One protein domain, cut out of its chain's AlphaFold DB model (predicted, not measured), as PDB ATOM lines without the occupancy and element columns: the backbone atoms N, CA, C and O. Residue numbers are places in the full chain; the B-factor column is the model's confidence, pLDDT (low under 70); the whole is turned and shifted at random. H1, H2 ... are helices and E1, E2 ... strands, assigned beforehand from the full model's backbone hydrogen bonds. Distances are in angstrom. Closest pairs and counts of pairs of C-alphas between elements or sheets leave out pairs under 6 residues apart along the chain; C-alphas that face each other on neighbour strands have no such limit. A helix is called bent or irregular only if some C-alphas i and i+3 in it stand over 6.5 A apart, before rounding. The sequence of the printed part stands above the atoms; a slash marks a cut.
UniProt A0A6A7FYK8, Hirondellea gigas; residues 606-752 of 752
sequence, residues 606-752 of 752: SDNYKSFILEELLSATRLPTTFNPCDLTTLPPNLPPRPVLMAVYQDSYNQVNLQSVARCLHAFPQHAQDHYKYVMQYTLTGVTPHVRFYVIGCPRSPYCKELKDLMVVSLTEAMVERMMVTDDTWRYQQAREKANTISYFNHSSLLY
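This is residues 606 to 752 of the 752 residues of a protein of Hirondellea gigas (UniProt A0A6A7FYK8). A compact body is built on a small twisted sheet, with H1 and H3 over one face and H2 over the other; the long helix H4 packs on H2 with residues 720 to 727, and residues 732 to 752 stick out as an arm ending in H5. The 147 printed residues hold five named helices and three named strands, in the order H1 E1 H2 E2 E3 H3 H4 H5. The sheet, E1 E3 E2, is mixed, as is the class, helices and strands. The whole is only just loose, close to compact, with a radius of gyration of the C-alphas of 17.7 A and spans of 56 by 37 by 32 A.

H1, residues 606 to 619, begins at C-alpha 606 (24.674, 61.004, -4.427) and is 20.0 A long. E1 is residues 644 to 650, H2 656 to 664, E2 679 to 684, and E3 691 to 699, 24.7 A. H3, residues 702 to 705, is only just irregular, its end C-alphas 6.6 A apart. H4, residues 717 to 740, is 34.9 A; H5, residues 747 to 750, ends at (37.689, 46.664, 34.903).

E1 and E3 are parallel, with N 646 and O 694 2.9 A apart, within hydrogen-bond range. The hairpin E2 and E3 is antiparallel, with N 682 and O 693 at 2.9 A. H1 runs across the strands at a height over the sheet of 11.6 A; the closest C-alphas of H1 and E1 are those of Leu 617 in H1 and Leu 645 in E1, 6.9 A apart. On the opposite face, H2 runs along the strands, at 9.3 A. H2 and H4 touch, closest at the C-alphas of Arg 663 and Asp 727, 6.0 A. In H1, H2 and H4 every O i to N i+4 pair is within hydrogen-bond range; H3 and H5 are too short for one.

The printed part has no cut. The links H1 to E1, H2 to E2 and H3 to H4 are long. Residue 654 and residues 739 to 752 have pLDDT under 70.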
ATOM      1  N   SER A 606      25.501  61.940  -3.648       97.12
ATOM      2  CA  SER A 606      24.674  61.004  -4.427       97.12
ATOM      3  C   SER A 606      25.148  60.761  -5.866       97.12
ATOM      4  O   SER A 606      25.350  59.609  -6.260       97.12
ATOM      5  N   ASP A 607      25.364  61.831  -6.638       95.88
ATOM      6  CA  ASP A 607      25.752  61.726  -8.049       95.88
ATOM      7  C   ASP A 607      27.190  61.223  -8.207       95.88
ATOM      8  O   ASP A 607      27.437  60.314  -9.003       95.88
ATOM      9  N   ASN A 608      28.112  61.723  -7.381       98.12
ATOM     10  CA  ASN A 608      29.502  61.262  -7.359       98.12
ATOM     11  C   ASN A 608      29.572  59.773  -7.002       98.12
ATOM     12  O   ASN A 608      30.253  59.007  -7.678       98.12
ATOM     13  N   TYR A 609      28.810  59.340  -5.996       98.38
ATOM     14  CA  TYR A 609      28.810  57.957  -5.529       98.38
ATOM     15  C   TYR A 609      28.201  57.013  -6.563       98.38
ATOM     16  O   TYR A 609      28.676  55.896  -6.763       98.38
ATOM     17  N   LYS A 610      27.138  57.455  -7.248       97.75
ATOM     18  CA  LYS A 610      26.529  56.696  -8.342       97.75
ATOM     19  C   LYS A 610      27.541  56.440  -9.460       97.75
ATOM     20  O   LYS A 610      27.596  55.301  -9.924       97.75
ATOM     21  N   SER A 611      28.287  57.465  -9.873       97.81
ATOM     22  CA  SER A 611      29.316  57.367 -10.917       97.81
ATOM     23  C   SER A 611      30.497  56.517 -10.457       97.81
ATOM     24  O   SER A 611      30.857  55.568 -11.145       97.81
ATOM     25  N   PHE A 612      31.002  56.761  -9.245       97.94
ATOM     26  CA  PHE A 612      32.080  55.987  -8.631       97.94
ATOM     27  C   PHE A 612      31.774  54.483  -8.597       97.94
ATOM     28  O   PHE A 612      32.579  53.675  -9.049       97.94
ATOM     29  N   ILE A 613      30.584  54.087  -8.125       98.19
ATOM     30  CA  ILE A 613      30.199  52.669  -8.088       98.19
ATOM     31  C   ILE A 613      30.089  52.081  -9.498       98.19
ATOM     32  O   ILE A 613      30.510  50.949  -9.711       98.19
ATOM     33  N   LEU A 614      29.550  52.820 -10.471       98.06
ATOM     34  CA  LEU A 614      29.481  52.331 -11.850       98.06
ATOM     35  C   LEU A 614      30.883  52.099 -12.436       98.06
ATOM     36  O   LEU A 614      31.119  51.054 -13.038       98.06
ATOM     37  N   GLU A 615      31.814  53.029 -12.231       97.50
ATOM     38  CA  GLU A 615      33.205  52.913 -12.687       97.50
ATOM     39  C   GLU A 615      33.930  51.729 -12.032       97.50
ATOM     40  O   GLU A 615      34.585  50.935 -12.713       97.50
ATOM     41  N   GLU A 616      33.748  51.545 -10.725       97.38
ATOM     42  CA  GLU A 616      34.272  50.394  -9.988       97.38
ATOM     43  C   GLU A 616      33.746  49.073 -10.562       97.38
ATOM     44  O   GLU A 616      34.532  48.171 -10.847       97.38
ATOM     45  N   LEU A 617      32.436  48.968 -10.804       98.06
ATOM     46  CA  LEU A 617      31.815  47.763 -11.360       98.06
ATOM     47  C   LEU A 617      32.251  47.486 -12.807       98.06
ATOM     48  O   LEU A 617      32.468  46.331 -13.165       98.06
ATOM     49  N   LEU A 618      32.395  48.523 -13.640       96.88
ATOM     50  CA  LEU A 618      32.855  48.389 -15.027       96.88
ATOM     51  C   LEU A 618      34.326  47.968 -15.108       96.88
ATOM     52  O   LEU A 618      34.694  47.182 -15.985       96.88
ATOM     53  N   SER A 619      35.161  48.484 -14.202       95.94
ATOM     54  CA  SER A 619      36.591  48.167 -14.147       95.94
ATOM     55  C   SER A 619      36.884  46.794 -13.531       95.94
ATOM     56  O   SER A 619      37.937  46.214 -13.820       95.94
ATOM     57  N   ALA A 620      35.966  46.267 -12.715       97.00
ATOM     58  CA  ALA A 620      36.170  45.055 -11.941       97.00
ATOM     59  C   ALA A 620      36.425  43.807 -12.802       97.00
ATOM     60  O   ALA A 620      35.811  43.578 -13.851       97.00
ATOM     61  N   THR A 621      37.307  42.937 -12.309       95.44
ATOM     62  CA  THR A 621      37.494  41.594 -12.858       95.44
ATOM     63  C   THR A 621      36.286  40.736 -12.494       95.44
ATOM     64  O   THR A 621      36.004  40.503 -11.319       95.44
ATOM     65  N   ARG A 622      35.568  40.252 -13.508       94.75
ATOM     66  CA  ARG A 622      34.425  39.347 -13.330       94.75
ATOM     67  C   ARG A 622      34.931  37.987 -12.858       94.75
ATOM     68  O   ARG A 622      35.808  37.405 -13.497       94.75
ATOM     69  N   LEU A 623      34.390  37.496 -11.751       93.50
ATOM     70  CA  LEU A 623      34.741  36.187 -11.216       93.50
ATOM     71  C   LEU A 623      34.008  35.081 -11.993       93.50
ATOM     72  O   LEU A 623      32.851  35.269 -12.380       93.50
ATOM     73  N   PRO A 624      34.668  33.937 -12.250       90.31
ATOM     74  CA  PRO A 624      34.037  32.806 -12.921       90.31
ATOM     75  C   PRO A 624      32.966  32.165 -12.030       90.31
ATOM     76  O   PRO A 624      32.997  32.293 -10.808       90.31
ATOM     77  N   THR A 625      32.057  31.391 -12.625       86.75
ATOM     78  CA  THR A 625      31.022  30.639 -11.886       86.75
ATOM     79  C   THR A 625      31.591  29.568 -10.950       86.75
ATOM     80  O   THR A 625      30.882  29.084 -10.074       86.75
ATOM     81  N   THR A 626      32.864  29.202 -11.123       86.38
ATOM     82  CA  THR A 626      33.600  28.281 -10.249       86.38
ATOM     83  C   THR A 626      34.113  28.937  -8.968       86.38
ATOM     84  O   THR A 626      34.558  28.221  -8.076       86.38
ATOM     85  N   PHE A 627      34.093  30.272  -8.866       90.06
ATOM     86  CA  PHE A 627      34.492  30.967  -7.646       90.06
ATOM     87  C   PHE A 627      33.486  30.690  -6.522       90.06
ATOM     88  O   PHE A 627      32.281  30.894  -6.680       90.06
ATOM     89  N   ASN A 628      34.000  30.259  -5.374       88.19
ATOM     90  CA  ASN A 628      33.237  30.012  -4.166       88.19
ATOM     91  C   ASN A 628      33.556  31.096  -3.120       88.19
ATOM     92  O   ASN A 628      34.661  31.103  -2.580       88.19
ATOM     93  N   PRO A 629      32.607  31.976  -2.756       88.19
ATOM     94  CA  PRO A 629      32.857  33.011  -1.753       88.19
ATOM     95  C   PRO A 629      33.126  32.456  -0.346       88.19
ATOM     96  O   PRO A 629      33.665  33.181   0.481       88.19
ATOM     97  N   CYS A 630      32.768  31.196  -0.069       88.12
ATOM     98  CA  CYS A 630      33.080  30.508   1.190       88.12
ATOM     99  C   CYS A 630      34.511  29.935   1.219       88.12
ATOM    100  O   CYS A 630      34.963  29.477   2.263       88.12
ATOM    101  N   ASP A 631      35.214  29.911   0.084       89.19
ATOM    102  CA  ASP A 631      36.580  29.403  -0.031       89.19
ATOM    103  C   ASP A 631      37.400  30.332  -0.930       89.19
ATOM    104  O   ASP A 631      37.431  30.201  -2.159       89.19
ATOM    105  N   LEU A 632      38.090  31.284  -0.301       89.25
ATOM    106  CA  LEU A 632      38.883  32.290  -1.004       89.25
ATOM    107  C   LEU A 632      40.050  31.693  -1.806       89.25
ATOM    108  O   LEU A 632      40.581  32.382  -2.676       89.25
ATOM    109  N   THR A 633      40.420  30.425  -1.595       89.62
ATOM    110  CA  THR A 633      41.434  29.747  -2.423       89.62
ATOM    111  C   THR A 633      40.962  29.520  -3.860       89.62
ATOM    112  O   THR A 633      41.779  29.355  -4.764       89.62
ATOM    113  N   THR A 634      39.649  29.584  -4.095       91.19
ATOM    114  CA  THR A 634      39.044  29.499  -5.431       91.19
ATOM    115  C   THR A 634      39.116  30.808  -6.222       91.19
ATOM    116  O   THR A 634      38.695  30.848  -7.383       91.19
ATOM    117  N   LEU A 635      39.634  31.892  -5.628       91.62
ATOM    118  CA  LEU A 635      39.920  33.118  -6.370       91.62
ATOM    119  C   LEU A 635      40.955  32.831  -7.470       91.62
ATOM    120  O   LEU A 635      41.948  32.148  -7.214       91.62
ATOM    121  N   PRO A 636      40.772  33.376  -8.687       90.12
ATOM    122  CA  PRO A 636      41.765  33.231  -9.741       90.12
ATOM    123  C   PRO A 636      43.153  33.703  -9.276       90.12
ATOM    124  O   PRO A 636      43.259  34.782  -8.690       90.12
ATOM    125  N   PRO A 637      44.233  32.946  -9.539       83.94
ATOM    126  CA  PRO A 637      45.578  33.404  -9.215       83.94
ATOM    127  C   PRO A 637      45.953  34.622 -10.075       83.94
ATOM    128  O   PRO A 637      45.505  34.752 -11.214       83.94
ATOM    129  N   ASN A 638      46.822  35.492  -9.551       84.88
ATOM    130  CA  ASN A 638      47.350  36.677 -10.248       84.88
ATOM    131  C   ASN A 638      46.276  37.685 -10.698       84.88
ATOM    132  O   ASN A 638      46.301  38.179 -11.830       84.88
ATOM    133  N   LEU A 639      45.331  38.010  -9.811       87.38
ATOM    134  CA  LEU A 639      44.357  39.063 -10.085       87.38
ATOM    135  C   LEU A 639      45.062  40.407 -10.344       87.38
ATOM    136  O   LEU A 639      45.967  40.786  -9.596       87.38
ATOM    137  N   PRO A 640      44.639  41.166 -11.370       89.00
ATOM    138  CA  PRO A 640      45.105  42.534 -11.538       89.00
ATOM    139  C   PRO A 640      44.707  43.386 -10.318       89.00
ATOM    140  O   PRO A 640      43.694  43.082  -9.687       89.00
ATOM    141  N   PRO A 641      45.437  44.478 -10.007       89.81
ATOM    142  CA  PRO A 641      45.200  45.324  -8.832       89.81
ATOM    143  C   PRO A 641      43.963  46.221  -9.012       89.81
ATOM    144  O   PRO A 641      44.041  47.447  -9.040       89.81
ATOM    145  N   ARG A 642      42.803  45.598  -9.192       93.94
ATOM    146  CA  ARG A 642      41.493  46.215  -9.396       93.94
ATOM    147  C   ARG A 642      40.434  45.412  -8.631       93.94
ATOM    148  O   ARG A 642      40.723  44.292  -8.206       93.94
ATOM    149  N   PRO A 643      39.220  45.949  -8.444       96.75
ATOM    150  CA  PRO A 643      38.162  45.211  -7.771       96.75
ATOM    151  C   PRO A 643      37.786  43.914  -8.497       96.75
ATOM    152  O   PRO A 643      38.010  43.768  -9.700       96.75
ATOM    153  N   VAL A 644      37.159  42.993  -7.775       96.94
ATOM    154  CA  VAL A 644      36.533  41.790  -8.331       96.94
ATOM    155  C   VAL A 644      35.019  41.850  -8.172       96.94
ATOM    156  O   VAL A 644      34.504  42.459  -7.233       96.94
ATOM    157  N   LEU A 645      34.304  41.230  -9.110       97.19
ATOM    158  CA  LEU A 645      32.849  41.290  -9.208       97.19
ATOM    159  C   LEU A 645      32.249  39.892  -9.349       97.19
ATOM    160  O   LEU A 645      32.594  39.154 -10.271       97.19
ATOM    161  N   MET A 646      31.288  39.577  -8.484       95.88
ATOM    162  CA  MET A 646      30.389  38.432  -8.615       95.88
ATOM    163  C   MET A 646      28.960  38.933  -8.827       95.88
ATOM    164  O   MET A 646      28.507  39.839  -8.129       95.88
ATOM    165  N   ALA A 647      28.232  38.332  -9.765       95.56
ATOM    166  CA  ALA A 647      26.811  38.597  -9.941       95.56
ATOM    167  C   ALA A 647      25.987  37.406  -9.482       95.56
ATOM    168  O   ALA A 647      26.265  36.267  -9.860       95.56
ATOM    169  N   VAL A 648      24.954  37.683  -8.694       94.06
ATOM    170  CA  VAL A 648      24.018  36.674  -8.207       94.06
ATOM    171  C   VAL A 648      22.601  36.995  -8.645       94.06
ATOM    172  O   VAL A 648      22.249  38.161  -8.834       94.06
ATOM    173  N   TYR A 649      21.780  35.966  -8.824       93.19
ATOM    174  CA  TYR A 649      20.374  36.162  -9.147       93.19
ATOM    175  C   TYR A 649      19.653  36.822  -7.964       93.19
ATOM    176  O   TYR A 649      19.804  36.399  -6.821       93.19
ATOM    177  N   GLN A 650      18.874  37.864  -8.223       91.25
ATOM    178  CA  GLN A 650      18.139  38.618  -7.215       91.25
ATOM    179  C   GLN A 650      16.850  39.149  -7.839       91.25
ATOM    180  O   GLN A 650      16.891  39.986  -8.745       91.25
ATOM    181  N   ASP A 651      15.714  38.712  -7.306       85.69
ATOM    182  CA  ASP A 651      14.397  39.256  -7.628       85.69
ATOM    183  C   ASP A 651      13.808  40.036  -6.438       85.69
ATOM    184  O   ASP A 651      14.512  40.390  -5.487       85.69
ATOM    185  N   SER A 652      12.524  40.386  -6.528       76.06
ATOM    186  CA  SER A 652      11.826  41.190  -5.520       76.06
ATOM    187  C   SER A 652      11.482  40.424  -4.238       76.06
ATOM    188  O   SER A 652      11.141  41.067  -3.248       76.06
ATOM    189  N   TYR A 653      11.555  39.091  -4.246       70.38
ATOM    190  CA  TYR A 653      11.125  38.229  -3.140       70.38
ATOM    191  C   TYR A 653      12.290  37.479  -2.488       70.38
ATOM    192  O   TYR A 653      12.203  37.103  -1.323       70.38
ATOM    193  N   ASN A 654      13.388  37.279  -3.214       68.94
ATOM    194  CA  ASN A 654      14.475  36.405  -2.804       68.94
ATOM    195  C   ASN A 654      15.755  37.186  -2.488       68.94
ATOM    196  O   ASN A 654      16.532  37.464  -3.392       68.94
ATOM    197  N   GLN A 655      16.019  37.507  -1.216       79.00
ATOM    198  CA  GLN A 655      17.324  38.031  -0.768       79.00
ATOM    199  C   GLN A 655      18.358  36.934  -0.447       79.00
ATOM    200  O   GLN A 655      19.490  37.250  -0.079       79.00
ATOM    201  N   VAL A 656      17.987  35.657  -0.579       87.75
ATOM    202  CA  VAL A 656      18.780  34.515  -0.109       87.75
ATOM    203  C   VAL A 656      20.152  34.501  -0.763       87.75
ATOM    204  O   VAL A 656      21.137  34.332  -0.066       87.75
ATOM    205  N   ASN A 657      20.262  34.777  -2.064       90.00
ATOM    206  CA  ASN A 657      21.559  34.722  -2.744       90.00
ATOM    207  C   ASN A 657      22.568  35.756  -2.212       90.00
ATOM    208  O   ASN A 657      23.722  35.412  -1.960       90.00
ATOM    209  N   LEU A 658      22.151  37.012  -1.999       92.00
ATOM    210  CA  LEU A 658      23.022  38.030  -1.395       92.00
ATOM    211  C   LEU A 658      23.350  37.692   0.066       92.00
ATOM    212  O   LEU A 658      24.495  37.847   0.492       92.00
ATOM    213  N   GLN A 659      22.365  37.189   0.815       91.44
ATOM    214  CA  GLN A 659      22.546  36.734   2.195       91.44
ATOM    215  C   GLN A 659      23.520  35.552   2.291       91.44
ATOM    216  O   GLN A 659      24.359  35.521   3.184       91.44
ATOM    217  N   SER A 660      23.471  34.601   1.360       90.88
ATOM    218  CA  SER A 660      24.374  33.450   1.319       90.88
ATOM    219  C   SER A 660      25.819  33.867   1.073       90.88
ATOM    220  O   SER A 660      26.716  33.349   1.732       90.88
ATOM    221  N   VAL A 661      26.063  34.844   0.191       91.06
ATOM    222  CA  VAL A 661      27.420  35.386   0.014       91.06
ATOM    223  C   VAL A 661      27.892  36.108   1.279       91.06
ATOM    224  O   VAL A 661      29.041  35.939   1.676       91.06
ATOM    225  N   ALA A 662      27.012  36.856   1.955       92.31
ATOM    226  CA  ALA A 662      27.332  37.472   3.244       92.31
ATOM    227  C   ALA A 662      27.702  36.418   4.309       92.31
ATOM    228  O   ALA A 662      28.719  36.567   4.983       92.31
ATOM    229  N   ARG A 663      26.944  35.315   4.398       91.56
ATOM    230  CA  ARG A 663      27.237  34.172   5.285       91.56
ATOM    231  C   ARG A 663      28.578  33.517   4.978       91.56
ATOM    232  O   ARG A 663      29.323  33.227   5.901       91.56
ATOM    233  N   CYS A 664      28.923  33.349   3.701       90.56
ATOM    234  CA  CYS A 664      30.240  32.839   3.314       90.56
ATOM    235  C   CYS A 664      31.397  33.708   3.819       90.56
ATOM    236  O   CYS A 664      32.464  33.192   4.125       90.56
ATOM    237  N   LEU A 665      31.186  35.022   3.914       92.06
ATOM    238  CA  LEU A 665      32.163  35.961   4.465       92.06
ATOM    239  C   LEU A 665      32.043  36.125   5.988       92.06
ATOM    240  O   LEU A 665      32.703  36.990   6.564       92.06
ATOM    241  N   HIS A 666      31.192  35.325   6.634       92.12
ATOM    242  CA  HIS A 666      30.829  35.410   8.046       92.12
ATOM    243  C   HIS A 666      30.259  36.782   8.467       92.12
ATOM    244  O   HIS A 666      30.262  37.126   9.651       92.12
ATOM    245  N   ALA A 667      29.708  37.549   7.517       91.56
ATOM    246  CA  ALA A 667      28.983  38.802   7.749       91.56
ATOM    247  C   ALA A 667      27.597  38.556   8.377       91.56
ATOM    248  O   ALA A 667      27.260  37.426   8.729       91.56
ATOM    249  N   PHE A 668      26.789  39.603   8.573       89.00
ATOM    250  CA  PHE A 668      25.507  39.472   9.273       89.00
ATOM    251  C   PHE A 668      24.539  38.491   8.562       89.00
ATOM    252  O   PHE A 668      24.171  38.721   7.407       89.00
ATOM    253  N   PRO A 669      24.092  37.405   9.223       82.94
ATOM    254  CA  PRO A 669      23.509  36.254   8.524       82.94
ATOM    255  C   PRO A 669      22.001  36.356   8.246       82.94
ATOM    256  O   PRO A 669      21.468  35.559   7.468       82.94
ATOM    257  N   GLN A 670      21.291  37.283   8.897       82.69
ATOM    258  CA  GLN A 670      19.822  37.355   8.831       82.69
ATOM    259  C   GLN A 670      19.314  38.100   7.593       82.69
ATOM    260  O   GLN A 670      18.240  37.787   7.083       82.69
ATOM    261  N   HIS A 671      20.066  39.087   7.106       84.06
ATOM    262  CA  HIS A 671      19.670  39.888   5.952       84.06
ATOM    263  C   HIS A 671      20.854  40.608   5.305       84.06
ATOM    264  O   HIS A 671      21.824  40.969   5.969       84.06
ATOM    265  N   ALA A 672      20.726  40.918   4.015       85.19
ATOM    266  CA  ALA A 672      21.749  41.597   3.221       85.19
ATOM    267  C   ALA A 672      21.456  43.103   3.056       85.19
ATOM    268  O   ALA A 672      21.616  43.648   1.974       85.19
ATOM    269  N   GLN A 673      20.974  43.772   4.111       88.25
ATOM    270  CA  GLN A 673      20.523  45.174   4.048       88.25
ATOM    271  C   GLN A 673      21.658  46.197   3.917       88.25
ATOM    272  O   GLN A 673      21.423  47.341   3.523       88.25
ATOM    273  N   ASP A 674      22.894  45.793   4.216       92.81
ATOM    274  CA  ASP A 674      24.075  46.620   3.990       92.81
ATOM    275  C   ASP A 674      24.508  46.578   2.510       92.81
ATOM    276  O   ASP A 674      25.551  46.027   2.142       92.81
ATOM    277  N   HIS A 675      23.651  47.134   1.649       94.31
ATOM    278  CA  HIS A 675      23.871  47.255   0.212       94.31
ATOM    279  C   HIS A 675      23.576  48.662  -0.304       94.31
ATOM    280  O   HIS A 675      22.688  49.370   0.180       94.31
ATOM    281  N   TYR A 676      24.219  49.028  -1.408       96.62
ATOM    282  CA  TYR A 676      23.838  50.188  -2.207       96.62
ATOM    283  C   TYR A 676      23.162  49.729  -3.494       96.62
ATOM    284  O   TYR A 676      23.835  49.233  -4.396       96.62
ATOM    285  N   LYS A 677      21.834  49.873  -3.597       95.19
ATOM    286  CA  LYS A 677      21.067  49.473  -4.790       95.19
ATOM    287  C   LYS A 677      21.385  48.035  -5.227       95.19
ATOM    288  O   LYS A 677      21.668  47.784  -6.403       95.19
ATOM    289  N   TYR A 678      21.341  47.103  -4.271       95.12
ATOM    290  CA  TYR A 678      21.662  45.678  -4.449       95.12
ATOM    291  C   TYR A 678      23.124  45.383  -4.834       95.12
ATOM    292  O   TYR A 678      23.404  44.340  -5.423       95.12
ATOM    293  N   VAL A 679      24.051  46.292  -4.512       97.19
ATOM    294  CA  VAL A 679      25.501  46.072  -4.589       97.19
ATOM    295  C   VAL A 679      26.062  45.984  -3.168       97.19
ATOM    296  O   VAL A 679      26.112  46.994  -2.460       97.19
ATOM    297  N   MET A 680      26.474  44.784  -2.755       96.25
ATOM    298  CA  MET A 680      27.222  44.559  -1.511       96.25
ATOM    299  C   MET A 680      28.697  44.882  -1.750       96.25
ATOM    300  O   MET A 680      29.217  44.641  -2.844       96.25
ATOM    301  N   GLN A 681      29.375  45.417  -0.736       96.75
ATOM    302  CA  GLN A 681      30.756  45.884  -0.861       96.75
ATOM    303  C   GLN A 681      31.618  45.363   0.285       96.75
ATOM    304  O   GLN A 681      31.436  45.773   1.434       96.75
ATOM    305  N   TYR A 682      32.620  44.559  -0.048       96.88
ATOM    306  CA  TYR A 682      33.562  43.962   0.893       96.88
ATOM    307  C   TYR A 682      35.010  44.288   0.515       96.88
ATOM    308  O   TYR A 682      35.312  44.693  -0.613       96.88
ATOM    309  N   THR A 683      35.907  44.064   1.465       96.06
ATOM    310  CA  THR A 683      37.353  43.980   1.268       96.06
ATOM    311  C   THR A 683      37.781  42.587   1.699       96.06
ATOM    312  O   THR A 683      37.717  42.265   2.881       96.06
ATOM    313  N   LEU A 684      38.183  41.747   0.746       95.06
ATOM    314  CA  LEU A 684      38.646  40.390   1.022       95.06
ATOM    315  C   LEU A 684      40.042  40.451   1.633       95.06
ATOM    316  O   LEU A 684      41.006  40.828   0.962       95.06
ATOM    317  N   THR A 685      40.132  40.086   2.908       93.75
ATOM    318  CA  THR A 685      41.365  40.181   3.703       93.75
ATOM    319  C   THR A 685      42.197  38.899   3.686       93.75
ATOM    320  O   THR A 685      43.404  38.950   3.903       93.75
ATOM    321  N   GLY A 686      41.586  37.757   3.347       88.75
ATOM    322  CA  GLY A 686      42.264  36.458   3.225       88.75
ATOM    323  C   GLY A 686      43.221  36.339   2.031       88.75
ATOM    324  O   GLY A 686      43.815  35.287   1.820       88.75
ATOM    325  N   VAL A 687      43.378  37.409   1.246       88.94
ATOM    326  CA  VAL A 687      44.317  37.512   0.124       88.94
ATOM    327  C   VAL A 687      45.211  38.738   0.290       88.94
ATOM    328  O   VAL A 687      44.803  39.750   0.866       88.94
ATOM    329  N   THR A 688      46.448  38.644  -0.204       87.69
ATOM    330  CA  THR A 688      47.440  39.729  -0.152       87.69
ATOM    331  C   THR A 688      47.922  40.081  -1.567       87.69
ATOM    332  O   THR A 688      48.415  39.191  -2.260       87.69
ATOM    333  N   PRO A 689      47.824  41.356  -2.002       89.75
ATOM    334  CA  PRO A 689      47.167  42.463  -1.299       89.75
ATOM    335  C   PRO A 689      45.656  42.225  -1.151       89.75
ATOM    336  O   PRO A 689      45.070  41.466  -1.920       89.75
ATOM    337  N   HIS A 690      45.031  42.874  -0.165       93.56
ATOM    338  CA  HIS A 690      43.579  42.803   0.013       93.56
ATOM    339  C   HIS A 690      42.849  43.296  -1.239       93.56
ATOM    340  O   HIS A 690      43.279  44.253  -1.890       93.56
ATOM    341  N   VAL A 691      41.724  42.660  -1.565       94.56
ATOM    342  CA  VAL A 691      41.003  42.907  -2.821       94.56
ATOM    343  C   VAL A 691      39.602  43.437  -2.537       94.56
ATOM    344  O   VAL A 691      38.854  42.864  -1.748       94.56
ATOM    345  N   ARG A 692      39.214  44.523  -3.217       96.31
ATOM    346  CA  ARG A 692      37.832  45.032  -3.189       96.31
ATOM    347  C   ARG A 692      36.907  44.045  -3.891       96.31
ATOM    348  O   ARG A 692      37.147  43.712  -5.048       96.31
ATOM    349  N   PHE A 693      35.844  43.624  -3.220       97.19
ATOM    350  CA  PHE A 693      34.890  42.650  -3.735       97.19
ATOM    351  C   PHE A 693      33.478  43.225  -3.768       97.19
ATOM    352  O   PHE A 693      32.929  43.632  -2.743       97.19
ATOM    353  N   TYR A 694      32.895  43.235  -4.963       98.00
ATOM    354  CA  TYR A 694      31.518  43.635  -5.203       98.00
ATOM    355  C   TYR A 694      30.651  42.418  -5.512       98.00
ATOM    356  O   TYR A 694      31.002  41.585  -6.351       98.00
ATOM    357  N   VAL A 695      29.485  42.355  -4.872       96.69
ATOM    358  CA  VAL A 695      28.442  41.372  -5.187       96.69
ATOM    359  C   VAL A 695      27.218  42.128  -5.672       96.69
ATOM    360  O   VAL A 695      26.648  42.915  -4.917       96.69
ATOM    361  N   ILE A 696      26.817  41.909  -6.922       96.56
ATOM    362  CA  ILE A 696      25.653  42.565  -7.523       96.56
ATOM    363  C   ILE A 696      24.479  41.591  -7.657       96.56
ATOM    364  O   ILE A 696      24.618  40.505  -8.214       96.56
ATOM    365  N   GLY A 697      23.305  41.994  -7.169       95.75
ATOM    366  CA  GLY A 697      22.058  41.251  -7.352       95.75
ATOM    367  C   GLY A 697      21.356  41.617  -8.664       95.75
ATOM    368  O   GLY A 697      20.793  42.707  -8.775       95.75
ATOM    369  N   CYS A 698      21.325  40.706  -9.639       94.75
ATOM    370  CA  CYS A 698      20.699  40.909 -10.951       94.75
ATOM    371  C   CYS A 698      19.433  40.064 -11.167       94.75
ATOM    372  O   CYS A 698      19.409  38.907 -10.763       94.75
ATOM    373  N   PRO A 699      18.391  40.595 -11.843       93.81
ATOM    374  CA  PRO A 699      18.337  41.880 -12.558       93.81
ATOM    375  C   PRO A 699      17.924  43.086 -11.692       93.81
ATOM    376  O   PRO A 699      17.666  44.164 -12.225       93.81
ATOM    377  N   ARG A 700      17.803  42.921 -10.368       93.50
ATOM    378  CA  ARG A 700      17.214  43.942  -9.492       93.50
ATOM    379  C   ARG A 700      18.045  45.222  -9.360       93.50
ATOM    380  O   ARG A 700      17.456  46.305  -9.255       93.50
ATOM    381  N   SER A 701      19.373  45.109  -9.348       95.44
ATOM    382  CA  SER A 701      20.265  46.265  -9.313       95.44
ATOM    383  C   SER A 701      20.140  47.075 -10.609       95.44
ATOM    384  O   SER A 701      20.183  46.501 -11.701       95.44
ATOM    385  N   PRO A 702      20.047  48.416 -10.540       95.38
ATOM    386  CA  PRO A 702      19.994  49.246 -11.741       95.38
ATOM    387  C   PRO A 702      21.279  49.158 -12.577       95.38
ATOM    388  O   PRO A 702      21.241  49.456 -13.765       95.38
ATOM    389  N   TYR A 703      22.392  48.716 -11.984       97.06
ATOM    390  CA  TYR A 703      23.680  48.578 -12.660       97.06
ATOM    391  C   TYR A 703      23.767  47.343 -13.568       97.06
ATOM    392  O   TYR A 703      24.619  47.299 -14.448       97.06
ATOM    393  N   CYS A 704      22.866  46.362 -13.430       95.56
ATOM    394  CA  CYS A 704      22.909  45.135 -14.234       95.56
ATOM    395  C   CYS A 704      22.784  45.393 -15.740       95.56
ATOM    396  O   CYS A 704      23.332  44.641 -16.534       95.56
ATOM    397  N   LYS A 705      22.078  46.459 -16.142       93.62
ATOM    398  CA  LYS A 705      21.893  46.819 -17.558       93.62
ATOM    399  C   LYS A 705      23.141  47.435 -18.191       93.62
ATOM    400  O   LYS A 705      23.307  47.346 -19.402       93.62
ATOM    401  N   GLU A 706      24.004  48.034 -17.376       94.50
ATOM    402  CA  GLU A 706      25.253  48.660 -17.823       94.50
ATOM    403  C   GLU A 706      26.382  47.626 -17.976       94.50
ATOM    404  O   GLU A 706      27.343  47.826 -18.721       94.50
ATOM    405  N   LEU A 707      26.264  46.490 -17.283       93.44
ATOM    406  CA  LEU A 707      27.262  45.427 -17.259       93.44
ATOM    407  C   LEU A 707      26.969  44.377 -18.337       93.44
ATOM    408  O   LEU A 707      26.130  43.495 -18.167       93.44
ATOM    409  N   LYS A 708      27.708  44.448 -19.446       87.62
ATOM    410  CA  LYS A 708      27.655  43.436 -20.513       87.62
ATOM    411  C   LYS A 708      28.346  42.134 -20.095       87.62
ATOM    412  O   LYS A 708      29.321  42.162 -19.330       87.62
ATOM    413  N   ASP A 709      27.830  41.025 -20.629       84.94
ATOM    414  CA  ASP A 709      28.370  39.661 -20.508       84.94
ATOM    415  C   ASP A 709      28.574  39.196 -19.058       84.94
ATOM    416  O   ASP A 709      29.543  38.520 -18.711       84.94
ATOM    417  N   LEU A 710      27.661  39.603 -18.175       88.50
ATOM    418  CA  LEU A 710      27.701  39.261 -16.761       88.50
ATOM    419  C   LEU A 710      27.124  37.858 -16.533       88.50
ATOM    420  O   LEU A 710      25.934  37.625 -16.748       88.50
ATOM    421  N   MET A 711      27.953  36.924 -16.067       90.75
ATOM    422  CA  MET A 711      27.478  35.606 -15.642       90.75
ATOM    423  C   MET A 711      26.776  35.724 -14.289       90.75
ATOM    424  O   MET A 711      27.407  36.045 -13.286       90.75
ATOM    425  N   VAL A 712      25.468  35.468 -14.273       92.31
ATOM    426  CA  VAL A 712      24.646  35.537 -13.061       92.31
ATOM    427  C   VAL A 712      24.564  34.152 -12.427       92.31
ATOM    428  O   VAL A 712      24.019  33.220 -13.015       92.31
ATOM    429  N   VAL A 713      25.096  34.022 -11.214       90.69
ATOM    430  CA  VAL A 713      25.048  32.784 -10.431       90.69
ATOM    431  C   VAL A 713      23.725  32.717  -9.673       90.69
ATOM    432  O   VAL A 713      23.384  33.626  -8.921       90.69
ATOM    433  N   SER A 714      22.982  31.626  -9.826       86.94
ATOM    434  CA  SER A 714      21.872  31.307  -8.924       86.94
ATOM    435  C   SER A 714      22.307  30.179  -8.005       86.94
ATOM    436  O   SER A 714      22.736  29.132  -8.489       86.94
ATOM    437  N   LEU A 715      22.200  30.376  -6.693       83.19
ATOM    438  CA  LEU A 715      22.496  29.315  -5.736       83.19
ATOM    439  C   LEU A 715      21.303  28.363  -5.663       83.19
ATOM    440  O   LEU A 715      20.148  28.789  -5.702       83.19
ATOM    441  N   THR A 716      21.581  27.062  -5.593       85.31
ATOM    442  CA  THR A 716      20.543  26.058  -5.335       85.31
ATOM    443  C   THR A 716      20.237  26.004  -3.844       85.31
ATOM    444  O   THR A 716      21.094  26.325  -3.021       85.31
ATOM    445  N   GLU A 717      19.044  25.544  -3.478       84.69
ATOM    446  CA  GLU A 717      18.644  25.372  -2.075       84.69
ATOM    447  C   GLU A 717      19.659  24.528  -1.284       84.69
ATOM    448  O   GLU A 717      20.122  24.938  -0.226       84.69
ATOM    449  N   ALA A 718      20.137  23.427  -1.874       84.88
ATOM    450  CA  ALA A 718      21.164  22.582  -1.267       84.88
ATOM    451  C   ALA A 718      22.520  23.294  -1.076       84.88
ATOM    452  O   ALA A 718      23.286  22.940  -0.182       84.88
ATOM    453  N   MET A 719      22.870  24.273  -1.923       83.62
ATOM    454  CA  MET A 719      24.069  25.096  -1.713       83.62
ATOM    455  C   MET A 719      23.865  26.065  -0.553       83.62
ATOM    456  O   MET A 719      24.754  26.182   0.287       83.62
ATOM    457  N   VAL A 720      22.702  26.717  -0.495       85.06
ATOM    458  CA  VAL A 720      22.340  27.643   0.585       85.06
ATOM    459  C   VAL A 720      22.376  26.926   1.933       85.06
ATOM    460  O   VAL A 720      23.039  27.403   2.848       85.06
ATOM    461  N   GLU A 721      21.748  25.754   2.039       86.44
ATOM    462  CA  GLU A 721      21.731  24.954   3.267       86.44
ATOM    463  C   GLU A 721      23.151  24.588   3.727       86.44
ATOM    464  O   GLU A 721      23.514  24.813   4.880       86.44
ATOM    465  N   ARG A 722      24.011  24.118   2.809       85.56
ATOM    466  CA  ARG A 722      25.418  23.822   3.131       85.56
ATOM    467  C   ARG A 722      26.190  25.052   3.606       85.56
ATOM    468  O   ARG A 722      26.995  24.938   4.530       85.56
ATOM    469  N   MET A 723      25.967  26.212   2.987       86.81
ATOM    470  CA  MET A 723      26.598  27.473   3.394       86.81
ATOM    471  C   MET A 723      26.137  27.905   4.787       86.81
ATOM    472  O   MET A 723      26.965  28.329   5.586       86.81
ATOM    473  N   MET A 724      24.846  27.754   5.100       85.19
ATOM    474  CA  MET A 724      24.309  28.044   6.432       85.19
ATOM    475  C   MET A 724      24.957  27.163   7.500       85.19
ATOM    476  O   MET A 724      25.506  27.691   8.460       85.19
ATOM    477  N   VAL A 725      24.977  25.842   7.292       86.44
ATOM    478  CA  VAL A 725      25.590  24.895   8.241       86.44
ATOM    479  C   VAL A 725      27.080  25.185   8.433       86.44
ATOM    480  O   VAL A 725      27.588  25.104   9.550       86.44
ATOM    481  N   THR A 726      27.784  25.546   7.359       87.31
ATOM    482  CA  THR A 726      29.217  25.868   7.410       87.31
ATOM    483  C   THR A 726      29.477  27.155   8.195       87.31
ATOM    484  O   THR A 726      30.353  27.162   9.057       87.31
ATOM    485  N   ASP A 727      28.704  28.220   7.946       89.44
ATOM    486  CA  ASP A 727      28.792  29.484   8.691       89.44
ATOM    487  C   ASP A 727      28.487  29.273  10.182       89.44
ATOM    488  O   ASP A 727      29.284  29.658  11.035       89.44
ATOM    489  N   ASP A 728      27.393  28.580  10.509       88.81
ATOM    490  CA  ASP A 728      26.999  28.315  11.898       88.81
ATOM    491  C   ASP A 728      28.054  27.469  12.635       88.81
ATOM    492  O   ASP A 728      28.423  27.773  13.772       88.81
ATOM    493  N   THR A 729      28.615  26.455  11.965       89.62
ATOM    494  CA  THR A 729      29.701  25.627  12.519       89.62
ATOM    495  C   THR A 729      30.950  26.463  12.789       89.62
ATOM    496  O   THR A 729      31.535  26.358  13.869       89.62
ATOM    497  N   TRP A 730      31.349  27.318  11.840       91.12
ATOM    498  CA  TRP A 730      32.500  28.207  11.998       91.12
ATOM    499  C   TRP A 730      32.299  29.179  13.167       91.12
ATOM    500  O   TRP A 730      33.168  29.291  14.032       91.12
ATOM    501  N   ARG A 731      31.129  29.825  13.258       89.94
ATOM    502  CA  ARG A 731      30.800  30.770  14.341       89.94
ATOM    503  C   ARG A 731      30.849  30.108  15.708       89.94
ATOM    504  O   ARG A 731      31.403  30.683  16.644       89.94
ATOM    505  N   TYR A 732      30.289  28.906  15.818       87.19
ATOM    506  CA  TYR A 732      30.300  28.142  17.059       87.19
ATOM    507  C   TYR A 732      31.727  27.752  17.471       87.19
ATOM    508  O   TYR A 732      32.101  27.917  18.633       87.19
ATOM    509  N   GLN A 733      32.560  27.306  16.525       88.12
ATOM    510  CA  GLN A 733      33.973  27.010  16.786       88.12
ATOM    511  C   GLN A 733      34.736  28.253  17.263       88.12
ATOM    512  O   GLN A 733      35.402  28.189  18.295       88.12
ATOM    513  N   GLN A 734      34.567  29.396  16.592       87.12
ATOM    514  CA  GLN A 734      35.188  30.662  16.993       87.12
ATOM    515  C   GLN A 734      34.765  31.113  18.395       87.12
ATOM    516  O   GLN A 734      35.604  31.538  19.192       87.12
ATOM    517  N   ALA A 735      33.478  30.986  18.731       81.88
ATOM    518  CA  ALA A 735      32.989  31.296  20.070       81.88
ATOM    519  C   ALA A 735      33.655  30.404  21.135       81.88
ATOM    520  O   ALA A 735      34.115  30.901  22.166       81.88
ATOM    521  N   ARG A 736      33.800  29.098  20.865       79.25
ATOM    522  CA  ARG A 736      34.474  28.161  21.781       79.25
ATOM    523  C   ARG A 736      35.970  28.422  21.925       79.25
ATOM    524  O   ARG A 736      36.507  28.290  23.023       79.25
ATOM    525  N   GLU A 737      36.662  28.778  20.848       82.12
ATOM    526  CA  GLU A 737      38.087  29.130  20.889       82.12
ATOM    527  C   GLU A 737      38.331  30.372  21.755       82.12
ATOM    528  O   GLU A 737      39.226  30.370  22.608       82.12
ATOM    529  N   LYS A 738      37.483  31.400  21.616       75.12
ATOM    530  CA  LYS A 738      37.523  32.603  22.459       75.12
ATOM    531  C   LYS A 738      37.311  32.271  23.935       75.12
ATOM    532  O   LYS A 738      38.133  32.675  24.752       75.12
ATOM    533  N   ALA A 739      36.308  31.455  24.265       67.75
ATOM    534  CA  ALA A 739      36.042  31.019  25.642       67.75
ATOM    535  C   ALA A 739      37.207  30.220  26.275       67.75
ATOM    536  O   ALA A 739      37.405  30.220  27.495       67.75
ATOM    537  N   ASN A 740      38.020  29.544  25.456       66.25
ATOM    538  CA  ASN A 740      39.199  28.804  25.916       66.25
ATOM    539  C   ASN A 740      40.444  29.682  26.119       66.25
ATOM    540  O   ASN A 740      41.405  29.243  26.764       66.25
ATOM    541  N   THR A 741      40.442  30.903  25.587       63.97
ATOM    542  CA  THR A 741      41.563  31.836  25.696       63.97
ATOM    543  C   THR A 741      41.450  32.607  27.012       63.97
ATOM    544  O   THR A 741      40.511  33.371  27.216       63.97
ATOM    545  N   ILE A 742      42.400  32.418  27.933       57.22
ATOM    546  CA  ILE A 742      42.395  33.163  29.201       57.22
ATOM    547  C   ILE A 742      42.937  34.572  28.943       57.22
ATOM    548  O   ILE A 742      44.126  34.743  28.680       57.22
ATOM    549  N   SER A 743      42.072  35.581  29.049       57.06
ATOM    550  CA  SER A 743      42.476  36.982  29.186       57.06
ATOM    551  C   SER A 743      42.327  37.409  30.650       57.06
ATOM    552  O   SER A 743      41.258  37.251  31.242       57.06
ATOM    553  N   TYR A 744      43.413  37.896  31.258       58.16
ATOM    554  CA  TYR A 744      43.391  38.411  32.632       58.16
ATOM    555  C   TYR A 744      42.782  39.803  32.685       58.16
ATOM    556  O   TYR A 744      42.859  40.562  31.713       58.16
ATOM    557  N   PHE A 745      42.213  40.146  33.839       53.44
ATOM    558  CA  PHE A 745      41.672  41.474  34.050       53.44
ATOM    559  C   PHE A 745      42.821  42.474  34.177       53.44
ATOM    560  O   PHE A 745      43.496  42.526  35.198       53.44
ATOM    561  N   ASN A 746      43.055  43.281  33.145       47.00
ATOM    562  CA  ASN A 746      43.850  44.496  33.293       47.00
ATOM    563  C   ASN A 746      42.956  45.646  33.792       47.00
ATOM    564  O   ASN A 746      41.727  45.578  33.696       47.00
ATOM    565  N   HIS A 747      43.553  46.733  34.288       42.91
ATOM    566  CA  HIS A 747      42.788  47.899  34.748       42.91
ATOM    567  C   HIS A 747      41.765  48.396  33.710       42.91
ATOM    568  O   HIS A 747      40.663  48.763  34.098       42.91
ATOM    569  N   SER A 748      42.064  48.330  32.404       42.84
ATOM    570  CA  SER A 748      41.097  48.689  31.357       42.84
ATOM    571  C   SER A 748      39.886  47.756  31.288       42.84
ATOM    572  O   SER A 748      38.773  48.240  31.188       42.84
ATOM    573  N   SER A 749      40.043  46.441  31.429       45.12
ATOM    574  CA  SER A 749      38.919  45.488  31.445       45.12
ATOM    575  C   SER A 749      38.008  45.620  32.670       45.12
ATOM    576  O   SER A 749      36.909  45.091  32.675       45.12
ATOM    577  N   LEU A 750      38.464  46.332  33.704       44.69
ATOM    578  CA  LEU A 750      37.689  46.664  34.903       44.69
ATOM    579  C   LEU A 750      37.076  48.072  34.835       44.69
ATOM    580  O   LEU A 750      36.272  48.432  35.698       44.69
ATOM    581  N   LEU A 751      37.486  48.866  33.837       40.38
ATOM    582  CA  LEU A 751      36.801  50.083  33.402       40.38
ATOM    583  C   LEU A 751      35.640  49.759  32.442       40.38
ATOM    584  O   LEU A 751      34.730  50.579  32.338       40.38
ATOM    585  N   TYR A 752      35.693  48.605  31.751       34.00
ATOM    586  CA  TYR A 752      34.740  48.179  30.717       34.00
ATOM    587  C   TYR A 752      33.838  47.027  31.147       34.00
ATOM    588  O   TYR A 752      34.239  45.858  30.974       34.00
TER     589      TYR A 752